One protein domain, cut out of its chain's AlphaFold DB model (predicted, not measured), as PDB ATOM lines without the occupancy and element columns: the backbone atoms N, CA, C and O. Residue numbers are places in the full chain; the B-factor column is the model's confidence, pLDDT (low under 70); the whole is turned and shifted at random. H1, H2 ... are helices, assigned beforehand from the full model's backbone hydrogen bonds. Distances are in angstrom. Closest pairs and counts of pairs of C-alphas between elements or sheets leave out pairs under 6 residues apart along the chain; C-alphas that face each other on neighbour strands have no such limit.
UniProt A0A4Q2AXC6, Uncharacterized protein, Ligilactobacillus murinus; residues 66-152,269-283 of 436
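What this domain is: This is residues 66 to 152 and 269 to 283 of the 436 residues of an uncharacterized protein of Ligilactobacillus murinus (UniProt A0A4Q2AXC6). Helices H2 and H3, side by side in a long hairpin, form a rod; short H1 packs on H2, and residues 76 to 88 and 269 to 283, without named elements, run lengthwise. The 102 printed residues have three named helices, H1, H2, H3, and no named strand: all helix. It is only just loose, close to compact: radius of gyration of the C-alphas 15.5 A, spans 57 by 19 by 19 A.

Where its parts are: H1, residues 67 to 75, begins at C-alpha 67 (-3.571, -63.540, 10.831). H2, residues 89 to 112, measures 35.0 A; H3, residues 121 to 149, measures 41.0 A, ending at C-alpha 149 (-13.507, -22.921, 7.540).

How they stand to each other: H1 touches residues 102 to 110 of H2 alone, in a helical hairpin; the closest C-alphas, Ile 70 and Leu 106, are 6.7 A apart. H2 and H3, another, touch with 5.8 A between the closest C-alphas, Ile 100 and Gly 132, at a shallow tilt of 22 degrees, opposite ways. Every O i to N i+4 pair in H1, H2 and H3 is within hydrogen-bond range.

The domain as a whole: Residues 153 to 268 are not printed; C-alphas 152 and 269 are 17.3 A apart. H1 to H2 is a long link. Residues 66, 68, 115 to 117 and 149 to 151 have pLDDT under 70.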
ATOM      1  N   ASP A  66      -2.201 -65.756  14.655       63.28
ATOM      2  CA  ASP A  66      -3.545 -65.541  14.122       63.28
ATOM      3  C   ASP A  66      -3.589 -64.333  13.162       63.28
ATOM      4  O   ASP A  66      -3.805 -63.189  13.569       63.28
ATOM      5  N   ILE A  67      -3.420 -64.582  11.857       73.50
ATOM      6  CA  ILE A  67      -3.571 -63.540  10.831       73.50
ATOM      7  C   ILE A  67      -5.030 -63.126  10.609       73.50
ATOM      8  O   ILE A  67      -5.260 -62.156   9.888       73.50
ATOM      9  N   THR A  68      -6.027 -63.820  11.184       65.88
ATOM     10  CA  THR A  68      -7.449 -63.497  10.952       65.88
ATOM     11  C   THR A  68      -7.786 -62.106  11.472       65.88
ATOM     12  O   THR A  68      -8.440 -61.339  10.765       65.88
ATOM     13  N   SER A  69      -7.273 -61.738  12.652       70.31
ATOM     14  CA  SER A  69      -7.444 -60.389  13.199       70.31
ATOM     15  C   SER A  69      -6.779 -59.350  12.296       70.31
ATOM     16  O   SER A  69      -7.375 -58.320  11.991       70.31
ATOM     17  N   ILE A  70      -5.573 -59.643  11.804       78.75
ATOM     18  CA  ILE A  70      -4.822 -58.737  10.931       78.75
ATOM     19  C   ILE A  70      -5.561 -58.547   9.596       78.75
ATOM     20  O   ILE A  70      -5.745 -57.420   9.144       78.75
ATOM     21  N   ASN A  71      -6.062 -59.626   8.990       81.69
ATOM     22  CA  ASN A  71      -6.835 -59.587   7.746       81.69
ATOM     23  C   ASN A  71      -8.180 -58.876   7.905       81.69
ATOM     24  O   ASN A  71      -8.590 -58.131   7.011       81.69
ATOM     25  N   PHE A  72      -8.855 -59.053   9.043       76.25
ATOM     26  CA  PHE A  72     -10.064 -58.298   9.361       76.25
ATOM     27  C   PHE A  72      -9.794 -56.792   9.359       76.25
ATOM     28  O   PHE A  72     -10.525 -56.016   8.743       76.25
ATOM     29  N   ASP A  73      -8.703 -56.377   9.990       81.06
ATOM     30  CA  ASP A  73      -8.312 -54.976  10.048       81.06
ATOM     31  C   ASP A  73      -7.845 -54.423   8.700       81.06
ATOM     32  O   ASP A  73      -8.172 -53.281   8.367       81.06
ATOM     33  N   ILE A  74      -7.152 -55.234   7.895       85.62
ATOM     34  CA  ILE A  74      -6.751 -54.890   6.523       85.62
ATOM     35  C   ILE A  74      -7.974 -54.525   5.675       85.62
ATOM     36  O   ILE A  74      -7.978 -53.484   5.013       85.62
ATOM     37  N   ARG A  75      -9.049 -55.324   5.738       81.31
ATOM     38  CA  ARG A  75     -10.295 -55.063   4.991       81.31
ATOM     39  C   ARG A  75     -10.946 -53.729   5.363       81.31
ATOM     40  O   ARG A  75     -11.634 -53.138   4.538       81.31
ATOM     41  N   ARG A  76     -10.733 -53.243   6.588       81.44
ATOM     42  CA  ARG A  76     -11.354 -52.017   7.121       81.44
ATOM     43  C   ARG A  76     -10.569 -50.744   6.809       81.44
ATOM     44  O   ARG A  76     -11.010 -49.660   7.183       81.44
ATOM     45  N   ILE A  77      -9.419 -50.858   6.144       84.31
ATOM     46  CA  ILE A  77      -8.659 -49.697   5.663       84.31
ATOM     47  C   ILE A  77      -9.304 -49.079   4.424       84.31
ATOM     48  O   ILE A  77      -9.174 -47.871   4.207       84.31
ATOM     49  N   GLU A  78      -9.974 -49.894   3.607       84.12
ATOM     50  CA  GLU A  78     -10.666 -49.407   2.421       84.12
ATOM     51  C   GLU A  78     -11.688 -48.338   2.818       84.12
ATOM     52  O   GLU A  78     -12.500 -48.519   3.725       84.12
ATOM     53  N   SER A  79     -11.638 -47.209   2.117       82.00
ATOM     54  CA  SER A  79     -12.588 -46.123   2.299       82.00
ATOM     55  C   SER A  79     -13.012 -45.617   0.928       82.00
ATOM     56  O   SER A  79     -12.141 -45.268   0.120       82.00
ATOM     57  N   PRO A  80     -14.326 -45.503   0.664       83.25
ATOM     58  CA  PRO A  80     -14.806 -44.909  -0.573       83.25
ATOM     59  C   PRO A  80     -14.407 -43.432  -0.651       83.25
ATOM     60  O   PRO A  80     -13.881 -42.847   0.301       83.25
ATOM     61  N   VAL A  81     -14.680 -42.810  -1.796       84.31
ATOM     62  CA  VAL A  81     -14.567 -41.357  -1.930       84.31
ATOM     63  C   VAL A  81     -15.487 -40.689  -0.905       84.31
ATOM     64  O   VAL A  81     -16.706 -40.841  -0.964       84.31
ATOM     65  N   LEU A  82     -14.897 -39.932   0.018       83.75
ATOM     66  CA  LEU A  82     -15.629 -39.186   1.035       83.75
ATOM     67  C   LEU A  82     -15.792 -37.731   0.608       83.75
ATOM     68  O   LEU A  82     -14.878 -37.134   0.034       83.75
ATOM     69  N   ARG A  83     -16.945 -37.146   0.928       85.38
ATOM     70  CA  ARG A  83     -17.168 -35.707   0.782       85.38
ATOM     71  C   ARG A  83     -17.116 -35.034   2.145       85.38
ATOM     72  O   ARG A  83     -17.873 -35.383   3.051       85.38
ATOM     73  N   LEU A  84     -16.187 -34.098   2.288       84.38
ATOM     74  CA  LEU A  84     -15.966 -33.345   3.512       84.38
ATOM     75  C   LEU A  84     -16.734 -32.028   3.442       84.38
ATOM     76  O   LEU A  84     -16.552 -31.250   2.506       84.38
ATOM     77  N   ASN A  85     -17.540 -31.769   4.465       83.75
ATOM     78  CA  ASN A  85     -18.220 -30.505   4.696       83.75
ATOM     79  C   ASN A  85     -18.057 -30.076   6.165       83.75
ATOM     80  O   ASN A  85     -17.398 -30.734   6.973       83.75
ATOM     81  N   THR A  86     -18.631 -28.932   6.526       75.00
ATOM     82  CA  THR A  86     -18.487 -28.346   7.866       75.00
ATOM     83  C   THR A  86     -19.132 -29.177   8.978       75.00
ATOM     84  O   THR A  86     -18.650 -29.093  10.112       75.00
ATOM     85  N   VAL A  87     -20.158 -29.975   8.655       76.19
ATOM     86  CA  VAL A  87     -20.939 -30.804   9.588       76.19
ATOM     87  C   VAL A  87     -20.192 -32.089   9.936       76.19
ATOM     88  O   VAL A  87     -20.023 -32.406  11.109       76.19
ATOM     89  N   ASN A  88     -19.687 -32.806   8.931       81.94
ATOM     90  CA  ASN A  88     -19.007 -34.094   9.119       81.94
ATOM     91  C   ASN A  88     -17.484 -33.970   9.337       81.94
ATOM     92  O   ASN A  88     -16.791 -34.976   9.501       81.94
ATOM     93  N   TYR A  89     -16.953 -32.740   9.375       84.19
ATOM     94  CA  TYR A  89     -15.522 -32.449   9.480       84.19
ATOM     95  C   TYR A  89     -14.810 -33.203  10.608       84.19
ATOM     96  O   TYR A  89     -13.779 -33.842  10.380       84.19
ATOM     97  N   HIS A  90     -15.334 -33.108  11.833       82.44
ATOM     98  CA  HIS A  90     -14.679 -33.685  13.009       82.44
ATOM     99  C   HIS A  90     -14.649 -35.213  12.943       82.44
ATOM    100  O   HIS A  90     -13.616 -35.814  13.239       82.44
ATOM    101  N   GLU A  91     -15.747 -35.815  12.488       85.75
ATOM    102  CA  GLU A  91     -15.878 -37.259  12.329       85.75
ATOM    103  C   GLU A  91     -14.892 -37.792  11.280       85.75
ATOM    104  O   GLU A  91     -14.055 -38.638  11.598       85.75
ATOM    105  N   ILE A  92     -14.898 -37.231  10.065       86.56
ATOM    106  CA  ILE A  92     -14.005 -37.666   8.977       86.56
ATOM    107  C   ILE A  92     -12.531 -37.449   9.350       86.56
ATOM    108  O   ILE A  92     -11.677 -38.296   9.074       86.56
ATOM    109  N   ARG A  93     -12.207 -36.338  10.028       89.38
ATOM    110  CA  ARG A  93     -10.846 -36.071  10.522       89.38
ATOM    111  C   ARG A  93     -10.389 -37.129  11.522       89.38
ATOM    112  O   ARG A  93      -9.233 -37.557  11.475       89.38
ATOM    113  N   GLN A  94     -11.263 -37.530  12.442       87.69
ATOM    114  CA  GLN A  94     -10.957 -38.560  13.427       87.69
ATOM    115  C   GLN A  94     -10.787 -39.930  12.763       87.69
ATOM    116  O   GLN A  94      -9.790 -40.598  13.038       87.69
ATOM    117  N   GLN A  95     -11.685 -40.295  11.846       86.12
ATOM    118  CA  GLN A  95     -11.598 -41.532  11.066       86.12
ATOM    119  C   GLN A  95     -10.274 -41.615  10.292       86.12
ATOM    120  O   GLN A  95      -9.549 -42.598  10.423       86.12
ATOM    121  N   CYS A  96      -9.879 -40.554   9.575       87.56
ATOM    122  CA  CYS A  96      -8.595 -40.511   8.861       87.56
ATOM    123  C   CYS A  96      -7.388 -40.660   9.803       87.56
ATOM    124  O   CYS A  96      -6.447 -41.390   9.496       87.56
ATOM    125  N   ARG A  97      -7.401 -40.006  10.976       88.75
ATOM    126  CA  ARG A  97      -6.325 -40.149  11.978       88.75
ATOM    127  C   ARG A  97      -6.225 -41.571  12.526       88.75
ATOM    128  O   ARG A  97      -5.116 -42.080  12.679       88.75
ATOM    129  N   GLN A  98      -7.361 -42.182  12.851       85.88
ATOM    130  CA  GLN A  98      -7.418 -43.556  13.349       85.88
ATOM    131  C   GLN A  98      -6.957 -44.544  12.275       85.88
ATOM    132  O   GLN A  98      -6.150 -45.418  12.580       85.88
ATOM    133  N   GLY A  99      -7.376 -44.349  11.022       85.56
ATOM    134  CA  GLY A  99      -6.941 -45.153   9.881       85.56
ATOM    135  C   GLY A  99      -5.425 -45.130   9.677       85.56
ATOM    136  O   GLY A  99      -4.818 -46.189   9.558       85.56
ATOM    137  N   ILE A 100      -4.786 -43.953   9.743       88.94
ATOM    138  CA  ILE A 100      -3.316 -43.838   9.637       88.94
ATOM    139  C   ILE A 100      -2.623 -44.644  10.741       88.94
ATOM    140  O   ILE A 100      -1.763 -45.468  10.443       88.94
ATOM    141  N   LYS A 101      -3.032 -44.459  12.005       88.00
ATOM    142  CA  LYS A 101      -2.467 -45.217  13.133       88.00
ATOM    143  C   LYS A 101      -2.686 -46.722  12.980       88.00
ATOM    144  O   LYS A 101      -1.812 -47.508  13.331       88.00
ATOM    145  N   ARG A 102      -3.853 -47.124  12.465       87.75
ATOM    146  CA  ARG A 102      -4.182 -48.531  12.238       87.75
ATOM    147  C   ARG A 102      -3.289 -49.142  11.167       87.75
ATOM    148  O   ARG A 102      -2.789 -50.236  11.385       87.75
ATOM    149  N   ILE A 103      -3.040 -48.433  10.067       90.69
ATOM    150  CA  ILE A 103      -2.112 -48.866   9.014       90.69
ATOM    151  C   ILE A 103      -0.700 -49.050   9.571       90.69
ATOM    152  O   ILE A 103      -0.095 -50.091   9.326       90.69
ATOM    153  N   ASP A 104      -0.190 -48.074  10.328       88.25
ATOM    154  CA  ASP A 104       1.155 -48.158  10.906       88.25
ATOM    155  C   ASP A 104       1.260 -49.375  11.856       88.25
ATOM    156  O   ASP A 104       2.174 -50.185  11.723       88.25
ATOM    157  N   SER A 105       0.249 -49.591  12.709       88.31
ATOM    158  CA  SER A 105       0.168 -50.770  13.587       88.31
ATOM    159  C   SER A 105       0.058 -52.098  12.826       88.31
ATOM    160  O   SER A 105       0.633 -53.094  13.254       88.31
ATOM    161  N   LEU A 106      -0.666 -52.147  11.704       89.25
ATOM    162  CA  LEU A 106      -0.774 -53.366  10.894       89.25
ATOM    163  C   LEU A 106       0.551 -53.723  10.226       89.25
ATOM    164  O   LEU A 106       0.883 -54.899  10.134       89.25
ATOM    165  N   ILE A 107       1.326 -52.726   9.791       90.06
ATOM    166  CA  ILE A 107       2.667 -52.961   9.248       90.06
ATOM    167  C   ILE A 107       3.575 -53.569  10.324       90.06
ATOM    168  O   ILE A 107       4.242 -54.559  10.038       90.06
ATOM    169  N   GLU A 108       3.551 -53.040  11.552       87.38
ATOM    170  CA  GLU A 108       4.314 -53.588  12.685       87.38
ATOM    171  C   GLU A 108       3.889 -55.021  13.032       87.38
ATOM    172  O   GLU A 108       4.738 -55.895  13.199       87.38
ATOM    173  N   GLN A 109       2.579 -55.287  13.078       85.25
ATOM    174  CA  GLN A 109       2.055 -56.635  13.312       85.25
ATOM    175  C   GLN A 109       2.525 -57.606  12.225       85.25
ATOM    176  O   GLN A 109       3.011 -58.684  12.552       85.25
ATOM    177  N   ILE A 110       2.477 -57.214  10.947       87.06
ATOM    178  CA  ILE A 110       2.987 -58.038   9.840       87.06
ATOM    179  C   ILE A 110       4.501 -58.255   9.945       87.06
ATOM    180  O   ILE A 110       4.984 -59.328   9.598       87.06
ATOM    181  N   ASP A 111       5.264 -57.259  10.398       84.75
ATOM    182  CA  ASP A 111       6.712 -57.393  10.593       84.75
ATOM    183  C   ASP A 111       7.073 -58.342  11.750       84.75
ATOM    184  O   ASP A 111       8.167 -58.906  11.737       84.75
ATOM    185  N   SER A 112       6.156 -58.546  12.703       81.94
ATOM    186  CA  SER A 112       6.297 -59.520  13.794       81.94
ATOM    187  C   SER A 112       5.897 -60.954  13.422       81.94
ATOM    188  O   SER A 112       6.210 -61.875  14.174       81.94
ATOM    189  N   LEU A 113       5.227 -61.154  12.281       78.12
ATOM    190  CA  LEU A 113       4.893 -62.486  11.777       78.12
ATOM    191  C   LEU A 113       6.141 -63.183  11.228       78.12
ATOM    192  O   LEU A 113       7.020 -62.545  10.637       78.12
ATOM    193  N   ASP A 114       6.179 -64.507  11.360       71.62
ATOM    194  CA  ASP A 114       7.202 -65.309  10.706       71.62
ATOM    195  C   ASP A 114       7.056 -65.199   9.178       71.62
ATOM    196  O   ASP A 114       6.000 -65.454   8.590       71.62
ATOM    197  N   LYS A 115       8.135 -64.769   8.520       67.06
ATOM    198  CA  LYS A 115       8.153 -64.484   7.080       67.06
ATOM    199  C   LYS A 115       8.067 -65.755   6.245       67.06
ATOM    200  O   LYS A 115       7.655 -65.668   5.091       67.06
ATOM    201  N   GLU A 116       8.442 -66.901   6.806       66.12
ATOM    202  CA  GLU A 116       8.350 -68.196   6.124       66.12
ATOM    203  C   GLU A 116       6.895 -68.699   6.050       66.12
ATOM    204  O   GLU A 116       6.541 -69.457   5.144       66.12
ATOM    205  N   GLN A 117       6.018 -68.188   6.923       67.94
ATOM    206  CA  GLN A 117       4.606 -68.572   7.001       67.94
ATOM    207  C   GLN A 117       3.690 -67.730   6.098       67.94
ATOM    208  O   GLN A 117       2.584 -68.159   5.776       67.94
ATOM    209  N   ILE A 118       4.119 -66.539   5.650       76.44
ATOM    210  CA  ILE A 118       3.270 -65.593   4.899       76.44
ATOM    211  C   ILE A 118       3.861 -65.248   3.526       76.44
ATOM    212  O   ILE A 118       4.799 -64.459   3.405       76.44
ATOM    213  N   GLN A 119       3.238 -65.745   2.453       78.62
ATOM    214  CA  GLN A 119       3.750 -65.607   1.077       78.62
ATOM    215  C   GLN A 119       3.758 -64.164   0.560       78.62
ATOM    216  O   GLN A 119       4.660 -63.740  -0.165       78.62
ATOM    217  N   ASN A 120       2.727 -63.387   0.892       85.25
ATOM    218  CA  ASN A 120       2.466 -62.096   0.258       85.25
ATOM    219  C   ASN A 120       2.670 -60.893   1.193       85.25
ATOM    220  O   ASN A 120       2.325 -59.774   0.816       85.25
ATOM    221  N   ALA A 121       3.302 -61.077   2.359       87.06
ATOM    222  CA  ALA A 121       3.519 -60.011   3.347       87.06
ATOM    223  C   ALA A 121       4.165 -58.750   2.738       87.06
ATOM    224  O   ALA A 121       3.830 -57.622   3.095       87.06
ATOM    225  N   HIS A 122       5.085 -58.923   1.785       87.44
ATOM    226  CA  HIS A 122       5.720 -57.822   1.058       87.44
ATOM    227  C   HIS A 122       4.740 -57.002   0.191       87.44
ATOM    228  O   HIS A 122       4.819 -55.770   0.195       87.44
ATOM    229  N   ILE A 123       3.807 -57.661  -0.509       89.50
ATOM    230  CA  ILE A 123       2.754 -57.025  -1.319       89.50
ATOM    231  C   ILE A 123       1.797 -56.272  -0.399       89.50
ATOM    232  O   ILE A 123       1.617 -55.066  -0.575       89.50
ATOM    233  N   VAL A 124       1.290 -56.942   0.640       90.44
ATOM    234  CA  VAL A 124       0.357 -56.348   1.608       90.44
ATOM    235  C   VAL A 124       0.972 -55.113   2.267       90.44
ATOM    236  O   VAL A 124       0.359 -54.049   2.280       90.44
ATOM    237  N   LYS A 125       2.234 -55.174   2.716       92.44
ATOM    238  CA  LYS A 125       2.926 -53.998   3.280       92.44
ATOM    239  C   LYS A 125       3.083 -52.855   2.279       92.44
ATOM    240  O   LYS A 125       2.983 -51.687   2.661       92.44
ATOM    241  N   LYS A 126       3.343 -53.148   1.003       92.50
ATOM    242  CA  LYS A 126       3.445 -52.120  -0.046       92.50
ATOM    243  C   LYS A 126       2.097 -51.435  -0.288       92.50
ATOM    244  O   LYS A 126       2.045 -50.209  -0.416       92.50
ATOM    245  N   GLU A 127       1.017 -52.203  -0.319       92.94
ATOM    246  CA  GLU A 127      -0.343 -51.689  -0.477       92.94
ATOM    247  C   GLU A 127      -0.789 -50.889   0.753       92.94
ATOM    248  O   GLU A 127      -1.236 -49.756   0.595       92.94
ATOM    249  N   LEU A 128      -0.528 -51.382   1.969       93.19
ATOM    250  CA  LEU A 128      -0.743 -50.646   3.223       93.19
ATOM    251  C   LEU A 128      -0.037 -49.287   3.217       93.19
ATOM    252  O   LEU A 128      -0.647 -48.268   3.538       93.19
ATOM    253  N   ARG A 129       1.232 -49.234   2.791       93.31
ATOM    254  CA  ARG A 129       1.977 -47.968   2.654       93.31
ATOM    255  C   ARG A 129       1.348 -47.034   1.623       93.31
ATOM    256  O   ARG A 129       1.336 -45.820   1.833       93.31
ATOM    257  N   THR A 130       0.814 -47.580   0.534       93.06
ATOM    258  CA  THR A 130       0.121 -46.805  -0.504       93.06
ATOM    259  C   THR A 130      -1.179 -46.212   0.041       93.06
ATOM    260  O   THR A 130      -1.380 -44.999  -0.050       93.06
ATOM    261  N   SER A 131      -2.013 -47.021   0.696       91.38
ATOM    262  CA  SER A 131      -3.231 -46.570   1.377       91.38
ATOM    263  C   SER A 131      -2.924 -45.547   2.473       91.38
ATOM    264  O   SER A 131      -3.594 -44.517   2.565       91.38
ATOM    265  N   GLY A 132      -1.843 -45.748   3.232       91.56
ATOM    266  CA  GLY A 132      -1.362 -44.802   4.239       91.56
ATOM    267  C   GLY A 132      -0.938 -43.463   3.635       91.56
ATOM    268  O   GLY A 132      -1.273 -42.406   4.171       91.56
ATOM    269  N   ALA A 133      -0.266 -43.474   2.481       92.88
ATOM    270  CA  ALA A 133       0.083 -42.254   1.758       92.88
ATOM    271  C   ALA A 133      -1.165 -41.490   1.281       92.88
ATOM    272  O   ALA A 133      -1.215 -40.266   1.414       92.88
ATOM    273  N   VAL A 134      -2.189 -42.192   0.782       91.44
ATOM    274  CA  VAL A 134      -3.474 -41.581   0.400       91.44
ATOM    275  C   VAL A 134      -4.187 -40.990   1.617       91.44
ATOM    276  O   VAL A 134      -4.585 -39.826   1.575       91.44
ATOM    277  N   MET A 135      -4.279 -41.722   2.733       91.06
ATOM    278  CA  MET A 135      -4.882 -41.208   3.969       91.06
ATOM    279  C   MET A 135      -4.150 -39.969   4.500       91.06
ATOM    280  O   MET A 135      -4.794 -39.005   4.911       91.06
ATOM    281  N   ARG A 136      -2.811 -39.936   4.444       92.06
ATOM    282  CA  ARG A 136      -2.023 -38.748   4.826       92.06
ATOM    283  C   ARG A 136      -2.279 -37.563   3.889       92.06
ATOM    284  O   ARG A 136      -2.409 -36.441   4.370       92.06
ATOM    285  N   ARG A 137      -2.423 -37.791   2.576       92.75
ATOM    286  CA  ARG A 137      -2.834 -36.742   1.619       92.75
ATOM    287  C   ARG A 137      -4.232 -36.209   1.933       92.75
ATOM    288  O   ARG A 137      -4.401 -34.995   2.025       92.75
ATOM    289  N   ASN A 138      -5.200 -37.094   2.174       90.44
ATOM    290  CA  ASN A 138      -6.544 -36.710   2.612       90.44
ATOM    291  C   ASN A 138      -6.490 -35.904   3.914       90.44
ATOM    292  O   ASN A 138      -7.152 -34.880   4.025       90.44
ATOM    293  N   MET A 139      -5.641 -36.289   4.869       91.69
ATOM    294  CA  MET A 139      -5.448 -35.549   6.115       91.69
ATOM    295  C   MET A 139      -4.904 -34.130   5.885       91.69
ATOM    296  O   MET A 139      -5.339 -33.189   6.550       91.69
ATOM    297  N   THR A 140      -3.999 -33.942   4.922       90.94
ATOM    298  CA  THR A 140      -3.531 -32.609   4.508       90.94
ATOM    299  C   THR A 140      -4.665 -31.770   3.918       90.94
ATOM    300  O   THR A 140      -4.798 -30.599   4.279       90.94
ATOM    301  N   LEU A 141      -5.519 -32.361   3.074       89.50
ATOM    302  CA  LEU A 141      -6.710 -31.698   2.523       89.50
ATOM    303  C   LEU A 141      -7.733 -31.341   3.613       89.50
ATOM    304  O   LEU A 141      -8.262 -30.236   3.628       89.50
ATOM    305  N   ILE A 142      -7.968 -32.235   4.575       88.88
ATOM    306  CA  ILE A 142      -8.848 -31.982   5.724       88.88
ATOM    307  C   ILE A 142      -8.302 -30.830   6.573       88.88
ATOM    308  O   ILE A 142      -9.045 -29.940   6.977       88.88
ATOM    309  N   ASN A 143      -6.999 -30.811   6.857       87.06
ATOM    310  CA  ASN A 143      -6.403 -29.734   7.645       87.06
ATOM    311  C   ASN A 143      -6.454 -28.388   6.901       87.06
ATOM    312  O   ASN A 143      -6.721 -27.368   7.533       87.06
ATOM    313  N   SER A 144      -6.237 -28.369   5.581       85.44
ATOM    314  CA  SER A 144      -6.365 -27.140   4.786       85.44
ATOM    315  C   SER A 144      -7.814 -26.652   4.726       85.44
ATOM    316  O   SER A 144      -8.056 -25.451   4.837       85.44
ATOM    317  N   PHE A 145      -8.778 -27.573   4.646       84.31
ATOM    318  CA  PHE A 145     -10.200 -27.271   4.762       84.31
ATOM    319  C   PHE A 145     -10.562 -26.669   6.123       84.31
ATOM    320  O   PHE A 145     -11.227 -25.639   6.168       84.31
ATOM    321  N   GLY A 146     -10.069 -27.249   7.221       78.38
ATOM    322  CA  GLY A 146     -10.265 -26.705   8.571       78.38
ATOM    323  C   GLY A 146      -9.772 -25.260   8.691       78.38
ATOM    324  O   GLY A 146     -10.513 -24.399   9.146       78.38
ATOM    325  N   ARG A 147      -8.576 -24.966   8.158       76.94
ATOM    326  CA  ARG A 147      -8.037 -23.594   8.127       76.94
ATOM    327  C   ARG A 147      -8.898 -22.629   7.309       76.94
ATOM    328  O   ARG A 147      -9.018 -21.474   7.688       76.94
ATOM    329  N   LYS A 148      -9.479 -23.079   6.188       72.44
ATOM    330  CA  LYS A 148     -10.387 -22.259   5.365       72.44
ATOM    331  C   LYS A 148     -11.734 -22.022   6.048       72.44
ATOM    332  O   LYS A 148     -12.249 -20.918   5.954       72.44
ATOM    333  N   LYS A 149     -12.278 -23.031   6.736       67.50
ATOM    334  CA  LYS A 149     -13.507 -22.921   7.540       67.50
ATOM    335  C   LYS A 149     -13.357 -21.876   8.648       67.50
ATOM    336  O   LYS A 149     -14.299 -21.147   8.921       67.50
ATOM    337  N   GLU A 150     -12.188 -21.820   9.277       64.88
ATOM    338  CA  GLU A 150     -11.872 -20.879  10.361       64.88
ATOM    339  C   GLU A 150     -11.443 -19.493   9.856       64.88
ATOM    340  O   GLU A 150     -11.271 -18.583  10.660       64.88
ATOM    341  N   LYS A 151     -11.270 -19.310   8.540       68.56
ATOM    342  CA  LYS A 151     -10.900 -18.015   7.971       68.56
ATOM    343  C   LYS A 151     -12.116 -17.090   7.960       68.56
ATOM    344  O   LYS A 151     -13.107 -17.382   7.287       68.56
ATOM    345  N   GLN A 152     -12.004 -15.966   8.656       70.06
ATOM    346  CA  GLN A 152     -12.977 -14.887   8.572       70.06
ATOM    347  C   GLN A 152     -12.880 -14.226   7.193       70.06
ATOM    348  O   GLN A 152     -11.796 -13.934   6.679       70.06
ATOM    349  N   GLU A 269     -17.516 -27.726  -0.099       78.31
ATOM    350  CA  GLU A 269     -17.397 -29.175  -0.092       78.31
ATOM    351  C   GLU A 269     -16.070 -29.506  -0.768       78.31
ATOM    352  O   GLU A 269     -15.752 -28.962  -1.828       78.31
ATOM    353  N   ILE A 270     -15.271 -30.373  -0.148       85.06
ATOM    354  CA  ILE A 270     -14.104 -30.946  -0.820       85.06
ATOM    355  C   ILE A 270     -14.257 -32.457  -0.914       85.06
ATOM    356  O   ILE A 270     -14.738 -33.121   0.005       85.06
ATOM    357  N   GLN A 271     -13.829 -33.004  -2.043       89.00
ATOM    358  CA  GLN A 271     -13.818 -34.439  -2.278       89.00
ATOM    359  C   GLN A 271     -12.460 -35.003  -1.854       89.00
ATOM    360  O   GLN A 271     -11.413 -34.531  -2.297       89.00
ATOM    361  N   LEU A 272     -12.477 -36.003  -0.981       90.50
ATOM    362  CA  LEU A 272     -11.289 -36.740  -0.570       90.50
ATOM    363  C   LEU A 272     -11.044 -37.910  -1.525       90.50
ATOM    364  O   LEU A 272     -11.973 -38.456  -2.122       90.50
ATOM    365  N   HIS A 273      -9.788 -38.321  -1.666       90.31
ATOM    366  CA  HIS A 273      -9.439 -39.459  -2.509       90.31
ATOM    367  C   HIS A 273      -9.915 -40.769  -1.870       90.31
ATOM    368  O   HIS A 273      -9.810 -40.935  -0.654       90.31
ATOM    369  N   ALA A 274     -10.391 -41.711  -2.688       90.75
ATOM    370  CA  ALA A 274     -10.671 -43.068  -2.224       90.75
ATOM    371  C   ALA A 274      -9.384 -43.726  -1.716       90.75
ATOM    372  O   ALA A 274      -8.329 -43.606  -2.344       90.75
ATOM    373  N   VAL A 275      -9.479 -44.434  -0.594       89.31
ATOM    374  CA  VAL A 275      -8.379 -45.245  -0.078       89.31
ATOM    375  C   VAL A 275      -8.475 -46.621  -0.736       89.31
ATOM    376  O   VAL A 275      -9.513 -47.270  -0.596       89.31
ATOM    377  N   PRO A 276      -7.437 -47.067  -1.466       86.62
ATOM    378  CA  PRO A 276      -7.503 -48.317  -2.203       86.62
ATOM    379  C   PRO A 276      -7.601 -49.515  -1.258       86.62
ATOM    380  O   PRO A 276      -7.049 -49.512  -0.150       86.62
ATOM    381  N   LYS A 277      -8.289 -50.553  -1.737       89.06
ATOM    382  CA  LYS A 277      -8.357 -51.849  -1.074       89.06
ATOM    383  C   LYS A 277      -6.967 -52.476  -1.001       89.06
ATOM    384  O   LYS A 277      -6.193 -52.396  -1.952       89.06
ATOM    385  N   VAL A 278      -6.686 -53.108   0.129       88.50
ATOM    386  CA  VAL A 278      -5.443 -53.829   0.394       88.50
ATOM    387  C   VAL A 278      -5.739 -55.325   0.342       88.50
ATOM    388  O   VAL A 278      -6.765 -55.784   0.852       88.50
ATOM    389  N   THR A 279      -4.866 -56.078  -0.314       86.31
ATOM    390  CA  THR A 279      -4.912 -57.537  -0.367       86.31
ATOM    391  C   THR A 279      -4.670 -58.139   1.015       86.31
ATOM    392  O   THR A 279      -3.922 -57.614   1.834       86.31
ATOM    393  N   GLU A 280      -5.344 -59.249   1.295       85.25
ATOM    394  CA  GLU A 280      -5.219 -59.960   2.567       85.25
ATOM    395  C   GLU A 280      -3.945 -60.795   2.607       85.25
ATOM    396  O   GLU A 280      -3.481 -61.273   1.573       85.25
ATOM    397  N   LEU A 281      -3.401 -61.008   3.803       83.00
ATOM    398  CA  LEU A 281      -2.292 -61.923   4.035       83.00
ATOM    399  C   LEU A 281      -2.716 -63.357   3.719       83.00
ATOM    400  O   LEU A 281      -3.802 -63.798   4.104       83.00
ATOM    401  N   THR A 282      -1.827 -64.092   3.061       75.19
ATOM    402  CA  THR A 282      -2.016 -65.498   2.702       75.19
ATOM    403  C   THR A 282      -0.909 -66.360   3.293       75.19
ATOM    404  O   THR A 282       0.274 -66.059   3.102       75.19
ATOM    405  N   PHE A 283      -1.296 -67.459   3.944       71.81
ATOM    406  CA  PHE A 283      -0.364 -68.486   4.409       71.81
ATOM    407  C   PHE A 283       0.362 -69.178   3.253       71.81
ATOM    408  O   PHE A 283      -0.194 -69.300   2.154       71.81
TER     409      PHE A 283